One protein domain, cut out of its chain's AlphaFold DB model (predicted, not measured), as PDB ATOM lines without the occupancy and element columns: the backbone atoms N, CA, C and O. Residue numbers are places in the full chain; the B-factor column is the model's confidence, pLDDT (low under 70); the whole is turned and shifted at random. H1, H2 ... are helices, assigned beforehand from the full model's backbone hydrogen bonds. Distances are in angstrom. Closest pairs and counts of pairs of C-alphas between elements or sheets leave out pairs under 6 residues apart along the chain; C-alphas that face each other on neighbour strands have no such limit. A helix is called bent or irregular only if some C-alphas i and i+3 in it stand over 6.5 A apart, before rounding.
ATOM      1  N   PHE A   2     280.083 266.760 237.510       23.33
ATOM      2  CA  PHE A   2     279.752 267.820 236.524       23.33
ATOM      3  C   PHE A   2     278.405 268.533 236.786       23.33
ATOM      4  O   PHE A   2     278.313 269.737 236.605       23.33
ATOM      5  N   LEU A   3     277.392 267.832 237.311       24.12
ATOM      6  CA  LEU A   3     276.072 268.416 237.621       24.12
ATOM      7  C   LEU A   3     276.054 269.328 238.868       24.12
ATOM      8  O   LEU A   3     275.376 270.346 238.859       24.12
ATOM      9  N   LYS A   4     276.870 269.047 239.901       29.12
ATOM     10  CA  LYS A   4     277.049 269.951 241.063       29.12
ATOM     11  C   LYS A   4     277.911 271.174 240.735       29.12
ATOM     12  O   LYS A   4     277.835 272.186 241.422       29.12
ATOM     13  N   ILE A   5     278.709 271.080 239.670       34.91
ATOM     14  CA  ILE A   5     279.465 272.207 239.119       34.91
ATOM     15  C   ILE A   5     278.519 273.139 238.359       34.91
ATOM     16  O   ILE A   5     278.744 274.335 238.383       34.91
ATOM     17  N   ILE A   6     277.428 272.647 237.765       30.58
ATOM     18  CA  ILE A   6     276.502 273.481 236.990       30.58
ATOM     19  C   ILE A   6     275.538 274.282 237.872       30.58
ATOM     20  O   ILE A   6     275.133 275.339 237.443       30.58
ATOM     21  N   HIS A   7     275.201 273.913 239.108       28.61
ATOM     22  CA  HIS A   7     274.202 274.710 239.853       28.61
ATOM     23  C   HIS A   7     274.625 276.179 240.133       28.61
ATOM     24  O   HIS A   7     273.784 277.068 240.015       28.61
ATOM     25  N   PRO A   8     275.915 276.482 240.400       29.58
ATOM     26  CA  PRO A   8     276.433 277.857 240.394       29.58
ATOM     27  C   PRO A   8     276.883 278.346 239.001       29.58
ATOM     28  O   PRO A   8     277.072 279.541 238.799       29.58
ATOM     29  N   PHE A   9     277.103 277.444 238.034       34.94
ATOM     30  CA  PHE A   9     277.579 277.779 236.679       34.94
ATOM     31  C   PHE A   9     276.476 277.876 235.610       34.94
ATOM     32  O   PHE A   9     276.733 278.436 234.553       34.94
ATOM     33  N   SER A  10     275.257 277.398 235.856       32.44
ATOM     34  CA  SER A  10     274.061 277.657 235.046       32.44
ATOM     35  C   SER A  10     273.697 279.128 235.167       32.44
ATOM     36  O   SER A  10     273.330 279.749 234.171       32.44
ATOM     37  N   MET A  11     273.942 279.706 236.351       34.78
ATOM     38  CA  MET A  11     274.040 281.146 236.521       34.78
ATOM     39  C   MET A  11     275.147 281.720 235.629       34.78
ATOM     40  O   MET A  11     274.844 282.598 234.846       34.78
ATOM     41  N   ASN A  12     276.378 281.197 235.597       42.91
ATOM     42  CA  ASN A  12     277.455 281.808 234.792       42.91
ATOM     43  C   ASN A  12     277.392 281.606 233.265       42.91
ATOM     44  O   ASN A  12     277.771 282.529 232.562       42.91
ATOM     45  N   GLN A  13     276.931 280.480 232.704       42.38
ATOM     46  CA  GLN A  13     276.742 280.355 231.246       42.38
ATOM     47  C   GLN A  13     275.528 281.172 230.799       42.38
ATOM     48  O   GLN A  13     275.602 281.879 229.798       42.38
ATOM     49  N   GLY A  14     274.433 281.127 231.568       50.19
ATOM     50  CA  GLY A  14     273.269 281.978 231.342       50.19
ATOM     51  C   GLY A  14     273.622 283.462 231.448       50.19
ATOM     52  O   GLY A  14     273.207 284.237 230.596       50.19
ATOM     53  N   ASN A  15     274.433 283.853 232.433       51.66
ATOM     54  CA  ASN A  15     274.869 285.234 232.640       51.66
ATOM     55  C   ASN A  15     275.938 285.666 231.631       51.66
ATOM     56  O   ASN A  15     275.838 286.779 231.140       51.66
ATOM     57  N   LEU A  16     276.889 284.805 231.248       54.31
ATOM     58  CA  LEU A  16     277.881 285.098 230.208       54.31
ATOM     59  C   LEU A  16     277.221 285.217 228.832       54.31
ATOM     60  O   LEU A  16     277.491 286.174 228.122       54.31
ATOM     61  N   CYS A  17     276.323 284.297 228.459       56.78
ATOM     62  CA  CYS A  17     275.531 284.447 227.236       56.78
ATOM     63  C   CYS A  17     274.673 285.709 227.300       56.78
ATOM     64  O   CYS A  17     274.673 286.465 226.344       56.78
ATOM     65  N   ARG A  18     273.976 285.990 228.409       60.88
ATOM     66  CA  ARG A  18     273.192 287.231 228.542       60.88
ATOM     67  C   ARG A  18     274.063 288.484 228.423       60.88
ATOM     68  O   ARG A  18     273.643 289.411 227.749       60.88
ATOM     69  N   TYR A  19     275.251 288.484 229.021       59.31
ATOM     70  CA  TYR A  19     276.222 289.578 228.965       59.31
ATOM     71  C   TYR A  19     276.830 289.765 227.568       59.31
ATOM     72  O   TYR A  19     277.006 290.886 227.116       59.31
ATOM     73  N   LEU A  20     277.148 288.674 226.866       58.31
ATOM     74  CA  LEU A  20     277.708 288.730 225.511       58.31
ATOM     75  C   LEU A  20     276.638 288.998 224.443       58.31
ATOM     76  O   LEU A  20     276.952 289.541 223.389       58.31
ATOM     77  N   CYS A  21     275.391 288.584 224.679       58.81
ATOM     78  CA  CYS A  21     274.303 288.730 223.715       58.81
ATOM     79  C   CYS A  21     273.559 290.060 223.850       58.81
ATOM     80  O   CYS A  21     273.024 290.517 222.846       58.81
ATOM     81  N   HIS A  22     273.541 290.681 225.034       68.56
ATOM     82  CA  HIS A  22     272.805 291.918 225.295       68.56
ATOM     83  C   HIS A  22     273.692 292.981 225.948       68.56
ATOM     84  O   HIS A  22     274.551 292.633 226.759       68.56
ATOM     85  N   PRO A  23     273.485 294.273 225.653       64.56
ATOM     86  CA  PRO A  23     274.095 295.343 226.429       64.56
ATOM     87  C   PRO A  23     273.591 295.256 227.874       64.56
ATOM     88  O   PRO A  23     272.411 295.003 228.133       64.56
ATOM     89  N   THR A  24     274.504 295.412 228.826       61.34
ATOM     90  CA  THR A  24     274.203 295.389 230.262       61.34
ATOM     91  C   THR A  24     274.618 296.715 230.884       61.34
ATOM     92  O   THR A  24     275.621 297.296 230.477       61.34
ATOM     93  N   ASP A  25     273.856 297.182 231.877       51.75
ATOM     94  CA  ASP A  25     274.051 298.491 232.525       51.75
ATOM     95  C   ASP A  25     275.322 298.557 233.407       51.75
ATOM     96  O   ASP A  25     275.669 299.612 233.935       51.75
ATOM     97  N   GLY A  26     276.049 297.441 233.568       59.06
ATOM     98  CA  GLY A  26     277.306 297.370 234.310       59.06
ATOM     99  C   GLY A  26     278.026 296.026 234.167       59.06
ATOM    100  O   GLY A  26     277.419 294.993 233.878       59.06
ATOM    101  N   GLU A  27     279.341 296.035 234.383       61.34
ATOM    102  CA  GLU A  27     280.172 294.838 234.267       61.34
ATOM    103  C   GLU A  27     279.910 293.846 235.412       61.34
ATOM    104  O   GLU A  27     279.965 294.196 236.595       61.34
ATOM    105  N   TYR A  28     279.633 292.584 235.070       67.50
ATOM    106  CA  TYR A  28     279.323 291.558 236.064       67.50
ATOM    107  C   TYR A  28     280.539 291.269 236.955       67.50
ATOM    108  O   TYR A  28     281.604 290.871 236.470       67.50
ATOM    109  N   LYS A  29     280.374 291.434 238.272       72.44
ATOM    110  CA  LYS A  29     281.396 291.083 239.266       72.44
ATOM    111  C   LYS A  29     281.314 289.594 239.596       72.44
ATOM    112  O   LYS A  29     280.282 289.100 240.041       72.44
ATOM    113  N   ILE A  30     282.411 288.876 239.382       71.56
ATOM    114  CA  ILE A  30     282.526 287.450 239.681       71.56
ATOM    115  C   ILE A  30     283.050 287.281 241.111       71.56
ATOM    116  O   ILE A  30     284.159 287.744 241.407       71.56
ATOM    117  N   PRO A  31     282.326 286.543 241.978       78.12
ATOM    118  CA  PRO A  31     282.782 286.279 243.333       78.12
ATOM    119  C   PRO A  31     284.149 285.593 243.374       78.12
ATOM    120  O   PRO A  31     284.393 284.638 242.624       78.12
ATOM    121  N   ARG A  32     285.031 285.984 244.304       74.62
ATOM    122  CA  ARG A  32     286.388 285.397 244.423       74.62
ATOM    123  C   ARG A  32     286.383 283.867 244.507       74.62
ATOM    124  O   ARG A  32     287.229 283.205 243.905       74.62
ATOM    125  N   LEU A  33     285.432 283.281 245.241       75.38
ATOM    126  CA  LEU A  33     285.304 281.823 245.370       75.38
ATOM    127  C   LEU A  33     285.014 281.153 244.016       75.38
ATOM    128  O   LEU A  33     285.558 280.087 243.717       75.38
ATOM    129  N   VAL A  34     284.181 281.794 243.195       74.06
ATOM    130  CA  VAL A  34     283.830 281.341 241.847       74.06
ATOM    131  C   VAL A  34     285.030 281.490 240.918       74.06
ATOM    132  O   VAL A  34     285.376 280.523 240.241       74.06
ATOM    133  N   HIS A  35     285.725 282.632 240.956       76.12
ATOM    134  CA  HIS A  35     286.964 282.847 240.206       76.12
ATOM    135  C   HIS A  35     288.019 281.781 240.547       76.12
ATOM    136  O   HIS A  35     288.533 281.105 239.655       76.12
ATOM    137  N   ARG A  36     288.285 281.546 241.838       78.56
ATOM    138  CA  ARG A  36     289.243 280.528 242.293       78.56
ATOM    139  C   ARG A  36     288.888 279.144 241.745       78.56
ATOM    140  O   ARG A  36     289.756 278.443 241.230       78.56
ATOM    141  N   ARG A  37     287.614 278.746 241.826       79.56
ATOM    142  CA  ARG A  37     287.140 277.464 241.277       79.56
ATOM    143  C   ARG A  37     287.308 277.401 239.757       79.56
ATOM    144  O   ARG A  37     287.802 276.391 239.259       79.56
ATOM    145  N   LEU A  38     286.944 278.463 239.040       78.06
ATOM    146  CA  LEU A  38     287.074 278.569 237.587       78.06
ATOM    147  C   LEU A  38     288.534 278.411 237.136       78.06
ATOM    148  O   LEU A  38     288.808 277.567 236.281       78.06
ATOM    149  N   TYR A  39     289.467 279.131 237.766       82.19
ATOM    150  CA  TYR A  39     290.902 279.041 237.485       82.19
ATOM    151  C   TYR A  39     291.425 277.603 237.605       82.19
ATOM    152  O   TYR A  39     292.064 277.087 236.682       82.19
ATOM    153  N   PHE A  40     291.132 276.919 238.719       82.56
ATOM    154  CA  PHE A  40     291.604 275.547 238.935       82.56
ATOM    155  C   PHE A  40     290.980 274.549 237.957       82.56
ATOM    156  O   PHE A  40     291.659 273.622 237.508       82.56
ATOM    157  N   LEU A  41     289.702 274.718 237.620       83.25
ATOM    158  CA  LEU A  41     289.009 273.835 236.686       83.25
ATOM    159  C   LEU A  41     289.526 274.012 235.257       83.25
ATOM    160  O   LEU A  41     289.895 273.016 234.636       83.25
ATOM    161  N   LEU A  42     289.627 275.248 234.761       85.31
ATOM    162  CA  LEU A  42     290.175 275.527 233.431       85.31
ATOM    163  C   LEU A  42     291.634 275.083 233.316       85.31
ATOM    164  O   LEU A  42     291.999 274.453 232.327       85.31
ATOM    165  N   SER A  43     292.443 275.309 234.355       86.56
ATOM    166  CA  SER A  43     293.829 274.826 234.400       86.56
ATOM    167  C   SER A  43     293.904 273.303 234.286       86.56
ATOM    168  O   SER A  43     294.682 272.780 233.494       86.56
ATOM    169  N   ARG A  44     293.048 272.571 235.014       86.56
ATOM    170  CA  ARG A  44     292.972 271.104 234.923       86.56
ATOM    171  C   ARG A  44     292.542 270.618 233.543       86.56
ATOM    172  O   ARG A  44     293.042 269.590 233.089       86.56
ATOM    173  N   VAL A  45     291.607 271.316 232.901       89.12
ATOM    174  CA  VAL A  45     291.161 270.993 231.540       89.12
ATOM    175  C   VAL A  45     292.298 271.218 230.547       89.12
ATOM    176  O   VAL A  45     292.594 270.312 229.774       89.12
ATOM    177  N   TYR A  46     292.984 272.361 230.625       90.44
ATOM    178  CA  TYR A  46     294.130 272.677 229.772       90.44
ATOM    179  C   TYR A  46     295.263 271.655 229.922       90.44
ATOM    180  O   TYR A  46     295.707 271.079 228.931       90.44
ATOM    181  N   ASP A  47     295.690 271.371 231.156       88.38
ATOM    182  CA  ASP A  47     296.787 270.434 231.431       88.38
ATOM    183  C   ASP A  47     296.442 269.012 230.938       88.38
ATOM    184  O   ASP A  47     297.290 268.298 230.398       88.38
ATOM    185  N   ALA A  48     295.175 268.602 231.067       88.31
ATOM    186  CA  ALA A  48     294.708 267.333 230.527       88.31
ATOM    187  C   ALA A  48     294.669 267.336 228.986       88.31
ATOM    188  O   ALA A  48     295.104 266.355 228.380       88.31
ATOM    189  N   SER A  49     294.201 268.418 228.347       90.06
ATOM    190  CA  SER A  49     294.217 268.573 226.883       90.06
ATOM    191  C   SER A  49     295.641 268.487 226.342       90.06
ATOM    192  O   SER A  49     295.898 267.727 225.411       90.06
ATOM    193  N   PHE A  50     296.579 269.197 226.972       90.56
ATOM    194  CA  PHE A  50     298.003 269.176 226.647       90.56
ATOM    195  C   PHE A  50     298.564 267.747 226.629       90.56
ATOM    196  O   PHE A  50     299.200 267.329 225.657       90.56
ATOM    197  N   HIS A  51     298.291 266.963 227.674       87.62
ATOM    198  CA  HIS A  51     298.761 265.583 227.746       87.62
ATOM    199  C   HIS A  51     298.085 264.665 226.721       87.62
ATOM    200  O   HIS A  51     298.768 263.829 226.127       87.62
ATOM    201  N   VAL A  52     296.782 264.842 226.472       86.00
ATOM    202  CA  VAL A  52     296.054 264.073 225.451       86.00
ATOM    203  C   VAL A  52     296.610 264.348 224.058       86.00
ATOM    204  O   VAL A  52     296.851 263.396 223.325       86.00
ATOM    205  N   VAL A  53     296.841 265.611 223.690       85.75
ATOM    206  CA  VAL A  53     297.399 265.981 222.379       85.75
ATOM    207  C   VAL A  53     298.803 265.400 222.219       85.75
ATOM    208  O   VAL A  53     299.060 264.711 221.232       85.75
ATOM    209  N   LYS A  54     299.672 265.554 223.229       84.69
ATOM    210  CA  LYS A  54     301.008 264.936 223.228       84.69
ATOM    211  C   LYS A  54     300.941 263.427 222.977       84.69
ATOM    212  O   LYS A  54     301.639 262.921 222.107       84.69
ATOM    213  N   ALA A  55     300.106 262.712 223.732       77.50
ATOM    214  CA  ALA A  55     300.007 261.257 223.643       77.50
ATOM    215  C   ALA A  55     299.345 260.782 222.340       77.50
ATOM    216  O   ALA A  55     299.780 259.797 221.754       77.50
ATOM    217  N   ARG A  56     298.298 261.475 221.881       73.56
ATOM    218  CA  ARG A  56     297.513 261.098 220.698       73.56
ATOM    219  C   ARG A  56     298.288 261.279 219.396       73.56
ATOM    220  O   ARG A  56     298.140 260.460 218.494       73.56
ATOM    221  N   PHE A  57     299.072 262.351 219.299       74.38
ATOM    222  CA  PHE A  57     299.835 262.685 218.096       74.38
ATOM    223  C   PHE A  57     301.324 262.324 218.201       74.38
ATOM    224  O   PHE A  57     302.053 262.489 217.231       74.38
ATOM    225  N   GLY A  58     301.779 261.800 219.344       72.31
ATOM    226  CA  GLY A  58     303.157 261.332 219.522       72.31
ATOM    227  C   GLY A  58     304.203 262.450 219.550       72.31
ATOM    228  O   GLY A  58     305.361 262.202 219.229       72.31
ATOM    229  N   HIS A  59     303.822 263.679 219.916       79.44
ATOM    230  CA  HIS A  59     304.755 264.806 219.942       79.44
ATOM    231  C   HIS A  59     305.870 264.610 220.981       79.44
ATOM    232  O   HIS A  59     305.626 264.187 222.120       79.44
ATOM    233  N   SER A  60     307.096 264.987 220.605       78.69
ATOM    234  CA  SER A  60     308.256 264.930 221.496       78.69
ATOM    235  C   SER A  60     308.086 265.856 222.710       78.69
ATOM    236  O   SER A  60     307.345 266.843 222.682       78.69
ATOM    237  N   THR A  61     308.790 265.562 223.806       80.75
ATOM    238  CA  THR A  61     308.775 266.440 224.988       80.75
ATOM    239  C   THR A  61     309.328 267.833 224.674       80.75
ATOM    240  O   THR A  61     308.777 268.806 225.182       80.75
ATOM    241  N   ALA A  62     310.338 267.929 223.802       79.56
ATOM    242  CA  ALA A  62     310.928 269.198 223.380       79.56
ATOM    243  C   ALA A  62     309.909 270.071 222.629       79.56
ATOM    244  O   ALA A  62     309.686 271.219 223.001       79.56
ATOM    245  N   THR A  63     309.192 269.494 221.656       84.00
ATOM    246  CA  THR A  63     308.136 270.189 220.897       84.00
ATOM    247  C   THR A  63     307.025 270.705 221.810       84.00
ATOM    248  O   THR A  63     306.496 271.794 221.604       84.00
ATOM    249  N   MET A  64     306.671 269.944 222.849       86.62
ATOM    250  CA  MET A  64     305.570 270.307 223.743       86.62
ATOM    251  C   MET A  64     305.950 271.348 224.812       86.62
ATOM    252  O   MET A  64     305.064 271.938 225.427       86.62
ATOM    253  N   GLN A  65     307.238 271.596 225.063       86.12
ATOM    254  CA  GLN A  65     307.699 272.413 226.194       86.12
ATOM    255  C   GLN A  65     307.180 273.862 226.154       86.12
ATOM    256  O   GLN A  65     306.864 274.438 227.200       86.12
ATOM    257  N   VAL A  66     307.031 274.432 224.956       86.38
ATOM    258  CA  VAL A  66     306.542 275.806 224.746       86.38
ATOM    259  C   VAL A  66     305.083 276.002 225.180       86.38
ATOM    260  O   VAL A  66     304.709 277.100 225.582       86.38
ATOM    261  N   PHE A  67     304.274 274.936 225.195       88.88
ATOM    262  CA  PHE A  67     302.861 274.975 225.602       88.88
ATOM    263  C   PHE A  67     302.657 274.713 227.103       88.88
ATOM    264  O   PHE A  67     301.530 274.672 227.592       88.88
ATOM    265  N   MET A  68     303.731 274.504 227.867       86.62
ATOM    266  CA  MET A  68     303.622 274.221 229.293       86.62
ATOM    267  C   MET A  68     303.274 275.493 230.076       86.62
ATOM    268  O   MET A  68     304.052 276.452 230.099       86.62
ATOM    269  N   ARG A  69     302.126 275.470 230.764       85.31
ATOM    270  CA  ARG A  69     301.588 276.600 231.543       85.31
ATOM    271  C   ARG A  69     302.416 276.948 232.784       85.31
ATOM    272  O   ARG A  69     302.443 278.104 233.194       85.31
ATOM    273  N   CYS A  70     303.059 275.958 233.400       81.88
ATOM    274  CA  CYS A  70     303.842 276.144 234.625       81.88
ATOM    275  C   CYS A  70     305.348 276.205 234.331       81.88
ATOM    276  O   CYS A  70     305.812 275.681 233.316       81.88
ATOM    277  N   ASP A  71     306.108 276.859 235.206       78.94
ATOM    278  CA  ASP A  71     307.571 276.825 235.206       78.94
ATOM    279  C   ASP A  71     308.122 275.542 235.868       78.94
ATOM    280  O   ASP A  71     307.369 274.661 236.289       78.94
ATOM    281  N   GLN A  72     309.451 275.427 235.964       74.19
ATOM    282  CA  GLN A  72     310.126 274.276 236.584       74.19
ATOM    283  C   GLN A  72     309.820 274.122 238.086       74.19
ATOM    284  O   GLN A  72     309.962 273.029 238.624       74.19
ATOM    285  N   LYS A  73     309.373 275.191 238.759       71.06
ATOM    286  CA  LYS A  73     308.973 275.194 240.175       71.06
ATOM    287  C   LYS A  73     307.466 274.950 240.351       71.06
ATOM    288  O   LYS A  73     306.964 275.010 241.470       71.06
ATOM    289  N   GLY A  74     306.737 274.692 239.261       70.06
ATOM    290  CA  GLY A  74     305.292 274.466 239.269       70.06
ATOM    291  C   GLY A  74     304.452 275.738 239.406       70.06
ATOM    292  O   GLY A  74     303.234 275.633 239.564       70.06
ATOM    293  N   LYS A  75     305.058 276.931 239.327       74.25
ATOM    294  CA  LYS A  75     304.325 278.202 239.369       74.25
ATOM    295  C   LYS A  75     303.741 278.527 237.988       74.25
ATOM    296  O   LYS A  75     304.409 278.294 236.977       74.25
ATOM    297  N   PRO A  76     302.508 279.056 237.907       74.12
ATOM    298  CA  PRO A  76     301.922 279.476 236.639       74.12
ATOM    299  C   PRO A  76     302.747 280.611 236.021       74.12
ATOM    300  O   PRO A  76     303.092 281.582 236.694       74.12
ATOM    301  N   LYS A  77     303.062 280.501 234.728       78.38
ATOM    302  CA  LYS A  77     303.717 281.582 233.985       78.38
ATOM    303  C   LYS A  77     302.764 282.779 233.881       78.38
ATOM    304  O   LYS A  77     301.569 282.600 233.649       78.38
ATOM    305  N   SER A  78     303.292 283.994 234.038       71.38
ATOM    306  CA  SER A  78     302.510 285.221 233.847       71.38
ATOM    307  C   SER A  78     302.057 285.363 232.393       71.38
ATOM    308  O   SER A  78     302.701 284.829 231.492       71.38
ATOM    309  N   TYR A  79     300.994 286.135 232.148       69.12
ATOM    310  CA  TYR A  79     300.507 286.423 230.791       69.12
ATOM    311  C   TYR A  79     301.606 286.993 229.873       69.12
ATOM    312  O   TYR A  79     301.733 286.585 228.724       69.12
ATOM    313  N   GLN A  80     302.490 287.842 230.411       68.50
ATOM    314  CA  GLN A  80     303.646 288.381 229.681       68.50
ATOM    315  C   GLN A  80     304.661 287.304 229.253       68.50
ATOM    316  O   GLN A  80     305.359 287.476 228.260       68.50
ATOM    317  N   ARG A  81     304.758 286.193 229.998       70.38
ATOM    318  CA  ARG A  81     305.666 285.063 229.720       70.38
ATOM    319  C   ARG A  81     304.974 283.896 229.011       70.38
ATOM    320  O   ARG A  81     305.652 282.981 228.549       70.38
ATOM    321  N   PHE A  82     303.644 283.890 228.971       80.69
ATOM    322  CA  PHE A  82     302.841 282.838 228.370       80.69
ATOM    323  C   PHE A  82     301.542 283.426 227.792       80.69
ATOM    324  O   PHE A  82     300.593 283.666 228.542       80.69
ATOM    325  N   PRO A  83     301.467 283.619 226.462       78.12
ATOM    326  CA  PRO A  83     300.336 284.292 225.812       78.12
ATOM    327  C   PRO A  83     299.011 283.524 225.947       78.12
ATOM    328  O   PRO A  83     297.942 284.092 225.739       78.12
ATOM    329  N   PHE A  84     299.067 282.248 226.340       83.38
ATOM    330  CA  PHE A  84     297.905 281.388 226.569       83.38
ATOM    331  C   PHE A  84     297.515 281.279 228.052       83.38
ATOM    332  O   PHE A  84     296.928 280.278 228.474       83.38
ATOM    333  N   ALA A  85     297.867 282.268 228.881       81.56
ATOM    334  CA  ALA A  85     297.373 282.314 230.255       81.56
ATOM    335  C   ALA A  85     295.832 282.344 230.267       81.56
ATOM    336  O   ALA A  85     295.201 283.005 229.446       81.56
ATOM    337  N   LEU A  86     295.225 281.594 231.192       82.31
ATOM    338  CA  LEU A  86     293.779 281.337 231.186       82.31
ATOM    339  C   LEU A  86     292.996 282.406 231.955       82.31
ATOM    340  O   LEU A  86     291.995 282.925 231.471       82.31
ATOM    341  N   CYS A  87     293.438 282.714 233.172       77.56
ATOM    342  CA  CYS A  87     292.794 283.675 234.065       77.56
ATOM    343  C   CYS A  87     293.864 284.474 234.806       77.56
ATOM    344  O   CYS A  87     295.017 284.028 234.886       77.56
ATOM    345  N   SER A  88     293.468 285.601 235.394       75.25
ATOM    346  CA  SER A  88     294.276 286.246 236.429       75.25
ATOM    347  C   SER A  88     294.502 285.268 237.591       75.25
ATOM    348  O   SER A  88     293.652 284.433 237.898       75.25
ATOM    349  N   ASP A  89     295.687 285.286 238.205       72.75
ATOM    350  CA  ASP A  89     295.989 284.343 239.285       72.75
ATOM    351  C   ASP A  89     295.277 284.787 240.579       72.75
ATOM    352  O   ASP A  89     295.625 285.839 241.125       72.75
ATOM    353  N   PRO A  90     294.313 284.007 241.114       65.94
ATOM    354  CA  PRO A  90     293.589 284.368 242.335       65.94
ATOM    355  C   PRO A  90     294.479 284.391 243.593       65.94
ATOM    356  O   PRO A  90     294.008 284.806 244.657       65.94
ATOM    357  N   LEU A  91     295.726 283.908 243.495       64.38
ATOM    358  CA  LEU A  91     296.730 283.926 244.559       64.38
ATOM    359  C   LEU A  91     297.634 285.172 244.524       64.38
ATOM    360  O   LEU A  91     298.279 285.450 245.528       64.38
ATOM    361  N   ASN A  92     297.662 285.928 243.417       63.47
ATOM    362  CA  ASN A  92     298.469 287.152 243.274       63.47
ATOM    363  C   ASN A  92     297.669 288.451 243.492       63.47
ATOM    364  O   ASN A  92     298.250 289.532 243.469       63.47
ATOM    365  N   ALA A  93     296.347 288.376 243.681       55.72
ATOM    366  CA  ALA A  93     295.516 289.554 243.919       55.72
ATOM    367  C   ALA A  93     295.669 290.040 245.371       55.72
ATOM    368  O   ALA A  93     295.261 289.356 246.310       55.72
ATOM    369  N   THR A  94     296.227 291.237 245.549       49.59
ATOM    370  CA  THR A  94     296.332 291.954 246.833       49.59
ATOM    371  C   THR A  94     294.972 292.381 247.404       49.59
ATOM    372  O   THR A  94     294.900 292.817 248.548       49.59
ATOM    373  N   THR A  95     293.879 292.222 246.654       49.75
ATOM    374  CA  THR A  95     292.525 292.616 247.053       49.75
ATOM    375  C   THR A  95     291.601 291.404 247.213       49.75
ATOM    376  O   THR A  95     291.418 290.578 246.321       49.75
ATOM    377  N   HIS A  96     290.976 291.295 248.389       54.34
ATOM    378  CA  HIS A  96     289.938 290.312 248.725       54.34
ATOM    379  C   HIS A  96     288.571 290.665 248.093       54.34
ATOM    380  O   HIS A  96     287.537 290.496 248.729       54.34
ATOM    381  N   THR A  97     288.544 291.180 246.864       63.38
ATOM    382  CA  THR A  97     287.337 291.763 246.256       63.38
ATOM    383  C   THR A  97     286.872 290.987 245.030       63.38
ATOM    384  O   THR A  97     287.664 290.338 244.345       63.38
ATOM    385  N   ASP A  98     285.575 291.071 244.744       72.19
ATOM    386  CA  ASP A  98     284.996 290.535 243.515       72.19
ATOM    387  C   ASP A  98     285.571 291.267 242.301       72.19
ATOM    388  O   ASP A  98     285.700 292.495 242.303       72.19
ATOM    389  N   LEU A  99     285.936 290.501 241.274       70.19
ATOM    390  CA  LEU A  99     286.586 291.036 240.082       70.19
ATOM    391  C   LEU A  99     285.572 291.213 238.953       70.19
ATOM    392  O   LEU A  99     284.723 290.337 238.762       70.19
ATOM    393  N   PRO A 100     285.674 292.295 238.170       70.94
ATOM    394  CA  PRO A 100     284.922 292.411 236.930       70.94
ATOM    395  C   PRO A 100     285.278 291.265 235.973       70.94
ATOM    396  O   PRO A 100     286.431 290.833 235.897       70.94
ATOM    397  N   GLN A 101     284.290 290.759 235.234       67.19
ATOM    398  CA  GLN A 101     284.450 289.622 234.325       67.19
ATOM    399  C   GLN A 101     285.612 289.791 233.324       67.19
ATOM    400  O   GLN A 101     286.333 288.816 233.079       67.19
ATOM    401  N   SER A 102     285.833 290.991 232.773       65.31
ATOM    402  CA  SER A 102     286.937 291.280 231.836       65.31
ATOM    403  C   SER A 102     288.321 291.067 232.444       65.31
ATOM    404  O   SER A 102     289.267 290.753 231.724       65.31
ATOM    405  N   GLN A 103     288.445 291.180 233.769       69.69
ATOM    406  CA  GLN A 103     289.699 290.988 234.499       69.69
ATOM    407  C   GLN A 103     289.886 289.546 234.997       69.69
ATOM    408  O   GLN A 103     290.958 289.187 235.492       69.69
ATOM    409  N   VAL A 104     288.859 288.699 234.868       73.31
ATOM    410  CA  VAL A 104     288.907 287.295 235.290       73.31
ATOM    411  C   VAL A 104     289.469 286.407 234.183       73.31
ATOM    412  O   VAL A 104     290.435 285.688 234.427       73.31
ATOM    413  N   LEU A 105     288.903 286.443 232.973       76.94
ATOM    414  CA  LEU A 105     289.328 285.586 231.858       76.94
ATOM    415  C   LEU A 105     290.104 286.374 230.802       76.94
ATOM    416  O   LEU A 105     289.553 287.277 230.174       76.94
ATOM    417  N   TYR A 106     291.338 285.950 230.524       81.06
ATOM    418  CA  TYR A 106     292.090 286.433 229.364       81.06
ATOM    419  C   TYR A 106     291.498 285.884 228.058       81.06
ATOM    420  O   TYR A 106     290.808 284.864 228.070       81.06
ATOM    421  N   ALA A 107     291.824 286.508 226.920       79.31
ATOM    422  CA  ALA A 107     291.290 286.145 225.602       79.31
ATOM    423  C   ALA A 107     291.386 284.636 225.301       79.31
ATOM    424  O   ALA A 107     290.393 284.004 224.948       79.31
ATOM    425  N   PHE A 108     292.549 284.018 225.538       84.56
ATOM    426  CA  PHE A 108     292.713 282.576 225.335       84.56
ATOM    427  C   PHE A 108     291.872 281.732 226.311       84.56
ATOM    428  O   PHE A 108     291.328 280.696 225.933       84.56
ATOM    429  N   GLY A 109     291.723 282.176 227.563       84.25
ATOM    430  CA  GLY A 109     290.851 281.533 228.547       84.25
ATOM    431  C   GLY A 109     289.371 281.587 228.164       84.25
ATOM    432  O   GLY A 109     288.663 280.602 228.372       84.25
ATOM    433  N   GLN A 110     288.917 282.689 227.559       81.31
ATOM    434  CA  GLN A 110     287.562 282.819 227.012       81.31
ATOM    435  C   GLN A 110     287.345 281.853 225.844       81.31
ATOM    436  O   GLN A 110     286.355 281.126 225.831       81.31
ATOM    437  N   VAL A 111     288.305 281.782 224.915       85.69
ATOM    438  CA  VAL A 111     288.269 280.841 223.785       85.69
ATOM    439  C   VAL A 111     288.195 279.402 224.288       85.69
ATOM    440  O   VAL A 111     287.277 278.678 223.913       85.69
ATOM    441  N   LEU A 112     289.088 279.008 225.204       87.31
ATOM    442  CA  LEU A 112     289.077 277.671 225.802       87.31
ATOM    443  C   LEU A 112     287.744 277.368 226.492       87.31
ATOM    444  O   LEU A 112     287.214 276.276 226.311       87.31
ATOM    445  N   PHE A 113     287.210 278.308 227.277       85.69
ATOM    446  CA  PHE A 113     285.936 278.134 227.972       85.69
ATOM    447  C   PHE A 113     284.775 277.935 226.991       85.69
ATOM    448  O   PHE A 113     284.004 276.988 227.149       85.69
ATOM    449  N   CYS A 114     284.677 278.771 225.956       84.06
ATOM    450  CA  CYS A 114     283.653 278.654 224.920       84.06
ATOM    451  C   CYS A 114     283.775 277.333 224.145       84.06
ATOM    452  O   CYS A 114     282.768 276.654 223.948       84.06
ATOM    453  N   SER A 115     284.992 276.905 223.787       86.50
ATOM    454  CA  SER A 115     285.234 275.636 223.080       86.50
ATOM    455  C   SER A 115     284.726 274.395 223.829       86.50
ATOM    456  O   SER A 115     284.427 273.384 223.195       86.50
ATOM    457  N   LEU A 116     284.543 274.450 225.157       87.31
ATOM    458  CA  LEU A 116     283.941 273.343 225.923       87.31
ATOM    459  C   LEU A 116     282.483 273.066 225.533       87.31
ATOM    460  O   LEU A 116     282.001 271.952 225.736       87.31
ATOM    461  N   PHE A 117     281.789 274.057 224.970       84.25
ATOM    462  CA  PHE A 117     280.362 274.009 224.637       84.25
ATOM    463  C   PHE A 117     280.086 274.079 223.131       84.25
ATOM    464  O   PHE A 117     278.927 274.124 222.725       84.25
ATOM    465  N   LEU A 118     281.137 274.076 222.309       80.81
ATOM    466  CA  LEU A 118     281.053 274.155 220.854       80.81
ATOM    467  C   LEU A 118     281.418 272.820 220.206       80.81
ATOM    468  O   LEU A 118     282.134 272.001 220.779       80.81
ATOM    469  N   GLU A 119     280.956 272.597 218.978       75.88
ATOM    470  CA  GLU A 119     281.444 271.479 218.170       75.88
ATOM    471  C   GLU A 119     282.898 271.701 217.714       75.88
ATOM    472  O   GLU A 119     283.492 272.764 217.923       75.88
ATOM    473  N   LYS A 120     283.516 270.682 217.089       80.62
ATOM    474  CA  LYS A 120     284.929 270.773 216.673       80.62
ATOM    475  C   LYS A 120     285.146 271.886 215.644       80.62
ATOM    476  O   LYS A 120     286.109 272.630 215.781       80.62
ATOM    477  N   SER A 121     284.262 271.985 214.650       74.69
ATOM    478  CA  SER A 121     284.312 272.996 213.585       74.69
ATOM    479  C   SER A 121     284.230 274.410 214.154       74.69
ATOM    480  O   SER A 121     285.130 275.213 213.953       74.69
ATOM    481  N   GLN A 122     283.224 274.670 214.986       77.94
ATOM    482  CA  GLN A 122     283.028 275.958 215.657       77.94
ATOM    483  C   GLN A 122     284.196 276.327 216.584       77.94
ATOM    484  O   GLN A 122     284.586 277.486 216.681       77.94
ATOM    485  N   SER A 123     284.787 275.339 217.264       82.25
ATOM    486  CA  SER A 123     285.991 275.567 218.073       82.25
ATOM    487  C   SER A 123     287.199 275.945 217.210       82.25
ATOM    488  O   SER A 123     288.028 276.739 217.647       82.25
ATOM    489  N   ALA A 124     287.308 275.390 215.998       80.62
ATOM    490  CA  ALA A 124     288.362 275.735 215.050       80.62
ATOM    491  C   ALA A 124     288.178 277.155 214.488       80.62
ATOM    492  O   ALA A 124     289.149 277.904 214.442       80.62
ATOM    493  N   GLU A 125     286.948 277.557 214.158       77.06
ATOM    494  CA  GLU A 125     286.627 278.938 213.762       77.06
ATOM    495  C   GLU A 125     286.980 279.940 214.866       77.06
ATOM    496  O   GLU A 125     287.630 280.951 214.609       77.06
ATOM    497  N   LEU A 126     286.630 279.634 216.120       81.31
ATOM    498  CA  LEU A 126     286.968 280.494 217.255       81.31
ATOM    499  C   LEU A 126     288.488 280.590 217.474       81.31
ATOM    500  O   LEU A 126     289.002 281.652 217.822       81.31
ATOM    501  N   ALA A 127     289.217 279.495 217.244       84.25
ATOM    502  CA  ALA A 127     290.675 279.502 217.276       84.25
ATOM    503  C   ALA A 127     291.273 280.339 216.131       84.25
ATOM    504  O   ALA A 127     292.254 281.043 216.363       84.25
ATOM    505  N   LYS A 128     290.685 280.304 214.925       83.06
ATOM    506  CA  LYS A 128     291.086 281.157 213.793       83.06
ATOM    507  C   LYS A 128     290.914 282.635 214.149       83.06
ATOM    508  O   LYS A 128     291.888 283.381 214.100       83.06
ATOM    509  N   ALA A 129     289.737 283.013 214.649       81.19
ATOM    510  CA  ALA A 129     289.454 284.380 215.087       81.19
ATOM    511  C   ALA A 129     290.412 284.856 216.197       81.19
ATOM    512  O   ALA A 129     290.859 286.000 216.190       81.19
ATOM    513  N   PHE A 130     290.783 283.978 217.139       84.62
ATOM    514  CA  PHE A 130     291.791 284.299 218.156       84.62
ATOM    515  C   PHE A 130     293.142 284.678 217.539       84.62
ATOM    516  O   PHE A 130     293.774 285.628 218.000       84.62
ATOM    517  N   TRP A 131     293.589 283.950 216.513       83.50
ATOM    518  CA  TRP A 131     294.851 284.238 215.836       83.50
ATOM    519  C   TRP A 131     294.782 285.490 214.964       83.50
ATOM    520  O   TRP A 131     295.739 286.255 214.971       83.50
ATOM    521  N   GLU A 132     293.667 285.734 214.276       82.38
ATOM    522  CA  GLU A 132     293.454 286.944 213.464       82.38
ATOM    523  C   GLU A 132     293.459 288.218 214.319       82.38
ATOM    524  O   GLU A 132     294.040 289.229 213.932       82.38
ATOM    525  N   LEU A 133     292.865 288.154 215.515       80.81
ATOM    526  CA  LEU A 133     292.817 289.265 216.469       80.81
ATOM    527  C   LEU A 133     294.086 289.378 217.334       80.81
ATOM    528  O   LEU A 133     294.243 290.347 218.082       80.81
ATOM    529  N   ALA A 134     294.988 288.395 217.278       81.38
ATOM    530  CA  ALA A 134     296.224 288.412 218.050       81.38
ATOM    531  C   ALA A 134     297.218 289.455 217.499       81.38
ATOM    532  O   ALA A 134     297.299 289.642 216.286       81.38
ATOM    533  N   PRO A 135     298.061 290.078 218.348       84.12
ATOM    534  CA  PRO A 135     299.095 291.004 217.884       84.12
ATOM    535  C   PRO A 135     300.026 290.361 216.843       84.12
ATOM    536  O   PRO A 135     300.452 289.221 217.029       84.12
ATOM    537  N   ALA A 136     300.434 291.104 215.807       82.81
ATOM    538  CA  ALA A 136     301.300 290.594 214.729       82.81
ATOM    539  C   ALA A 136     302.594 289.931 215.246       82.81
ATOM    540  O   ALA A 136     303.019 288.892 214.744       82.81
ATOM    541  N   LYS A 137     303.173 290.471 216.329       82.06
ATOM    542  CA  LYS A 137     304.337 289.890 217.020       82.06
ATOM    543  C   LYS A 137     304.063 288.485 217.573       82.06
ATOM    544  O   LYS A 137     304.944 287.633 217.538       82.06
ATOM    545  N   LEU A 138     302.856 288.241 218.088       80.00
ATOM    546  CA  LEU A 138     302.442 286.926 218.576       80.00
ATOM    547  C   LEU A 138     302.182 285.967 217.410       80.00
ATOM    548  O   LEU A 138     302.550 284.806 217.503       80.00
ATOM    549  N   GLN A 139     301.609 286.441 216.304       79.19
ATOM    550  CA  GLN A 139     301.427 285.608 215.116       79.19
ATOM    551  C   GLN A 139     302.791 285.165 214.549       79.19
ATOM    552  O   GLN A 139     303.035 283.968 214.404       79.19
ATOM    553  N   ALA A 140     303.721 286.094 214.320       80.38
ATOM    554  CA  ALA A 140     305.044 285.791 213.766       80.38
ATOM    555  C   ALA A 140     305.894 284.857 214.655       80.38
ATOM    556  O   ALA A 140     306.708 284.094 214.144       80.38
ATOM    557  N   ALA A 141     305.693 284.884 215.977       83.44
ATOM    558  CA  ALA A 141     306.450 284.064 216.925       83.44
ATOM    559  C   ALA A 141     306.055 282.572 216.950       83.44
ATOM    560  O   ALA A 141     306.770 281.774 217.556       83.44
ATOM    561  N   TRP A 142     304.927 282.188 216.338       84.25
ATOM    562  CA  TRP A 142     304.381 280.827 216.401       84.25
ATOM    563  C   TRP A 142     304.195 280.231 215.004       84.25
ATOM    564  O   TRP A 142     303.450 280.780 214.186       84.25
ATOM    565  N   SER A 143     304.820 279.075 214.755       86.25
ATOM    566  CA  SER A 143     304.739 278.377 213.464       86.25
ATOM    567  C   SER A 143     303.355 277.770 213.213       86.25
ATOM    568  O   SER A 143     302.595 277.511 214.151       86.25
ATOM    569  N   VAL A 144     303.038 277.479 211.947       82.50
ATOM    570  CA  VAL A 144     301.775 276.830 211.542       82.50
ATOM    571  C   VAL A 144     301.548 275.524 212.315       82.50
ATOM    572  O   VAL A 144     300.475 275.302 212.872       82.50
ATOM    573  N   GLU A 145     302.578 274.691 212.459       81.94
ATOM    574  CA  GLU A 145     302.499 273.439 213.227       81.94
ATOM    575  C   GLU A 145     302.173 273.665 214.708       81.94
ATOM    576  O   GLU A 145     301.378 272.932 215.301       81.94
ATOM    577  N   GLN A 146     302.744 274.698 215.327       86.06
ATOM    578  CA  GLN A 146     302.460 274.996 216.726       86.06
ATOM    579  C   GLN A 146     301.044 275.559 216.919       86.06
ATOM    580  O   GLN A 146     300.383 275.242 217.914       86.06
ATOM    581  N   ARG A 147     300.543 276.346 215.959       86.25
ATOM    582  CA  ARG A 147     299.149 276.818 215.948       86.25
ATOM    583  C   ARG A 147     298.170 275.646 215.821       86.25
ATOM    584  O   ARG A 147     297.185 275.607 216.564       86.25
ATOM    585  N   LYS A 148     298.488 274.637 214.994       82.81
ATOM    586  CA  LYS A 148     297.727 273.373 214.894       82.81
ATOM    587  C   LYS A 148     297.640 272.647 216.239       82.81
ATOM    588  O   LYS A 148     296.560 272.198 216.626       82.81
ATOM    589  N   ILE A 149     298.744 272.575 216.988       87.06
ATOM    590  CA  ILE A 149     298.766 271.966 218.330       87.06
ATOM    591  C   ILE A 149     297.830 272.717 219.288       87.06
ATOM    592  O   ILE A 149     297.021 272.083 219.968       87.06
ATOM    593  N   ILE A 150     297.888 274.053 219.325       88.06
ATOM    594  CA  ILE A 150     296.993 274.875 220.161       88.06
ATOM    595  C   ILE A 150     295.525 274.638 219.815       88.06
ATOM    596  O   ILE A 150     294.699 274.445 220.708       88.06
ATOM    597  N   ARG A 151     295.202 274.602 218.523       85.75
ATOM    598  CA  ARG A 151     293.847 274.328 218.049       85.75
ATOM    599  C   ARG A 151     293.340 272.964 218.521       85.75
ATOM    600  O   ARG A 151     292.213 272.858 219.004       85.75
ATOM    601  N   GLU A 152     294.170 271.924 218.444       85.75
ATOM    602  CA  GLU A 152     293.798 270.608 218.969       85.75
ATOM    603  C   GLU A 152     293.630 270.631 220.496       85.75
ATOM    604  O   GLU A 152     292.671 270.036 220.987       85.75
ATOM    605  N   ILE A 153     294.474 271.361 221.243       88.56
ATOM    606  CA  ILE A 153     294.344 271.538 222.705       88.56
ATOM    607  C   ILE A 153     292.979 272.146 223.072       88.56
ATOM    608  O   ILE A 153     292.324 271.648 223.995       88.56
ATOM    609  N   LEU A 154     292.535 273.176 222.344       87.88
ATOM    610  CA  LEU A 154     291.234 273.830 222.541       87.88
ATOM    611  C   LEU A 154     290.057 272.880 222.264       87.88
ATOM    612  O   LEU A 154     289.047 272.913 222.963       87.88
ATOM    613  N   ALA A 155     290.197 271.989 221.279       85.38
ATOM    614  CA  ALA A 155     289.109 271.141 220.794       85.38
ATOM    615  C   ALA A 155     289.018 269.742 221.449       85.38
ATOM    616  O   ALA A 155     288.077 268.990 221.145       85.38
ATOM    617  N   VAL A 156     289.967 269.345 222.314       85.75
ATOM    618  CA  VAL A 156     289.979 268.004 222.944       85.75
ATOM    619  C   VAL A 156     288.727 267.764 223.788       85.75
ATOM    620  O   VAL A 156     288.028 266.766 223.585       85.75
ATOM    621  N   TYR A 157     288.453 268.662 224.738       86.81
ATOM    622  CA  TYR A 157     287.370 268.539 225.720       86.81
ATOM    623  C   TYR A 157     286.149 269.380 225.351       86.81
ATOM    624  O   TYR A 157     285.593 270.096 226.176       86.81
TER     625      TYR A 157
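AT A GLANCE: This is residues 2 to 157 of the 1071 residues of an uncharacterized protein of Thiothrix sp (UniProt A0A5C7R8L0). A long helix, H2, makes a straight base, and over one side of it packs a cluster of three helices in mutual contact: H8 crosses H2, H5 stands near H2's middle, and H6 folds back along H5, away from H2. H1 is at one end of H2, H3 folds back beside its other end, and a long loop of residues 68 to 100 leads from H3 to H4 near H2's beginning. The printed part has 156 residues with eight named helices, H1 to H8 in order, and no named strand; its class is all helix. It is compact, with a radius of gyration of the C-alphas of 16.0 A, and its outline spans 45 by 36 by 35 A.

HOW THE PARTS SIT: H2, residues 32 to 57, touches H8, residues 144 to 155, with its residues 46 to 53 alone, at a steep tilt of 56 degrees, opposite ways; the closest C-alphas, of Ser 49 and Ile 153, are 5.1 A apart. H5, residues 107 to 115, touches H8 at Leu 112 and Leu 154, 5.5 A between C-alphas. H5 and H6, residues 120 to 132, form a helical hairpin at a shallow tilt of 12 degrees, closest at the C-alphas of Ser 115 and Ser 123, 5.1 A. H6 touches H8 at the C-alphas of Lys 120 and Ala 155, 5.9 A. H3, residues 61 to 67, is close to H2 but not clearly touching, at the C-alphas of Lys 54 and Met 64, 7.1 A. H4, residues 101 to 104, is likewise close to H2, and H7, residues 136 to 140, to H6. H1, residues 2 to 21, is near H2, with 6 pairs of C-alphas within 10 A. Every O i to N i+4 pair is within hydrogen-bond range in H2, H5, H6, H7 and H8, but 11 of 16 in H1 and 1 of 3 in H3, which has 3 of 4 O i to N i+3 pairs; H4 is too short for an i+4 pair.

IN THESE COORDINATES: H2 is 37.3 A long, from C-alpha 32 at (286.388, 285.397, 244.423) to C-alpha 57 at (299.835, 262.685, 218.096). H1 is 25.1 A long, with a kink of 53 degrees near residue 9. H6 is 18.6 A long; H8, 16.7 A, ends at C-alpha 155 at (289.109, 271.141, 220.794). H1 and H3 are irregular, but only just: C-alphas 5 and 8 are 6.54 A apart, and 63 and 66 are 7.0 A.

THE WHOLE: The two C-alphas farthest apart, of Asp 25 and Ser 60, are 49.2 A from each other. The printed part has no cut; the link from H3 to H4, 33 residues, is long. Residues 20 to 25 stand free. The mean pLDDT of the printed part is 73.8, with residues 2 to 28, 79 to 80, 90 to 97 and 101 to 103 under 70.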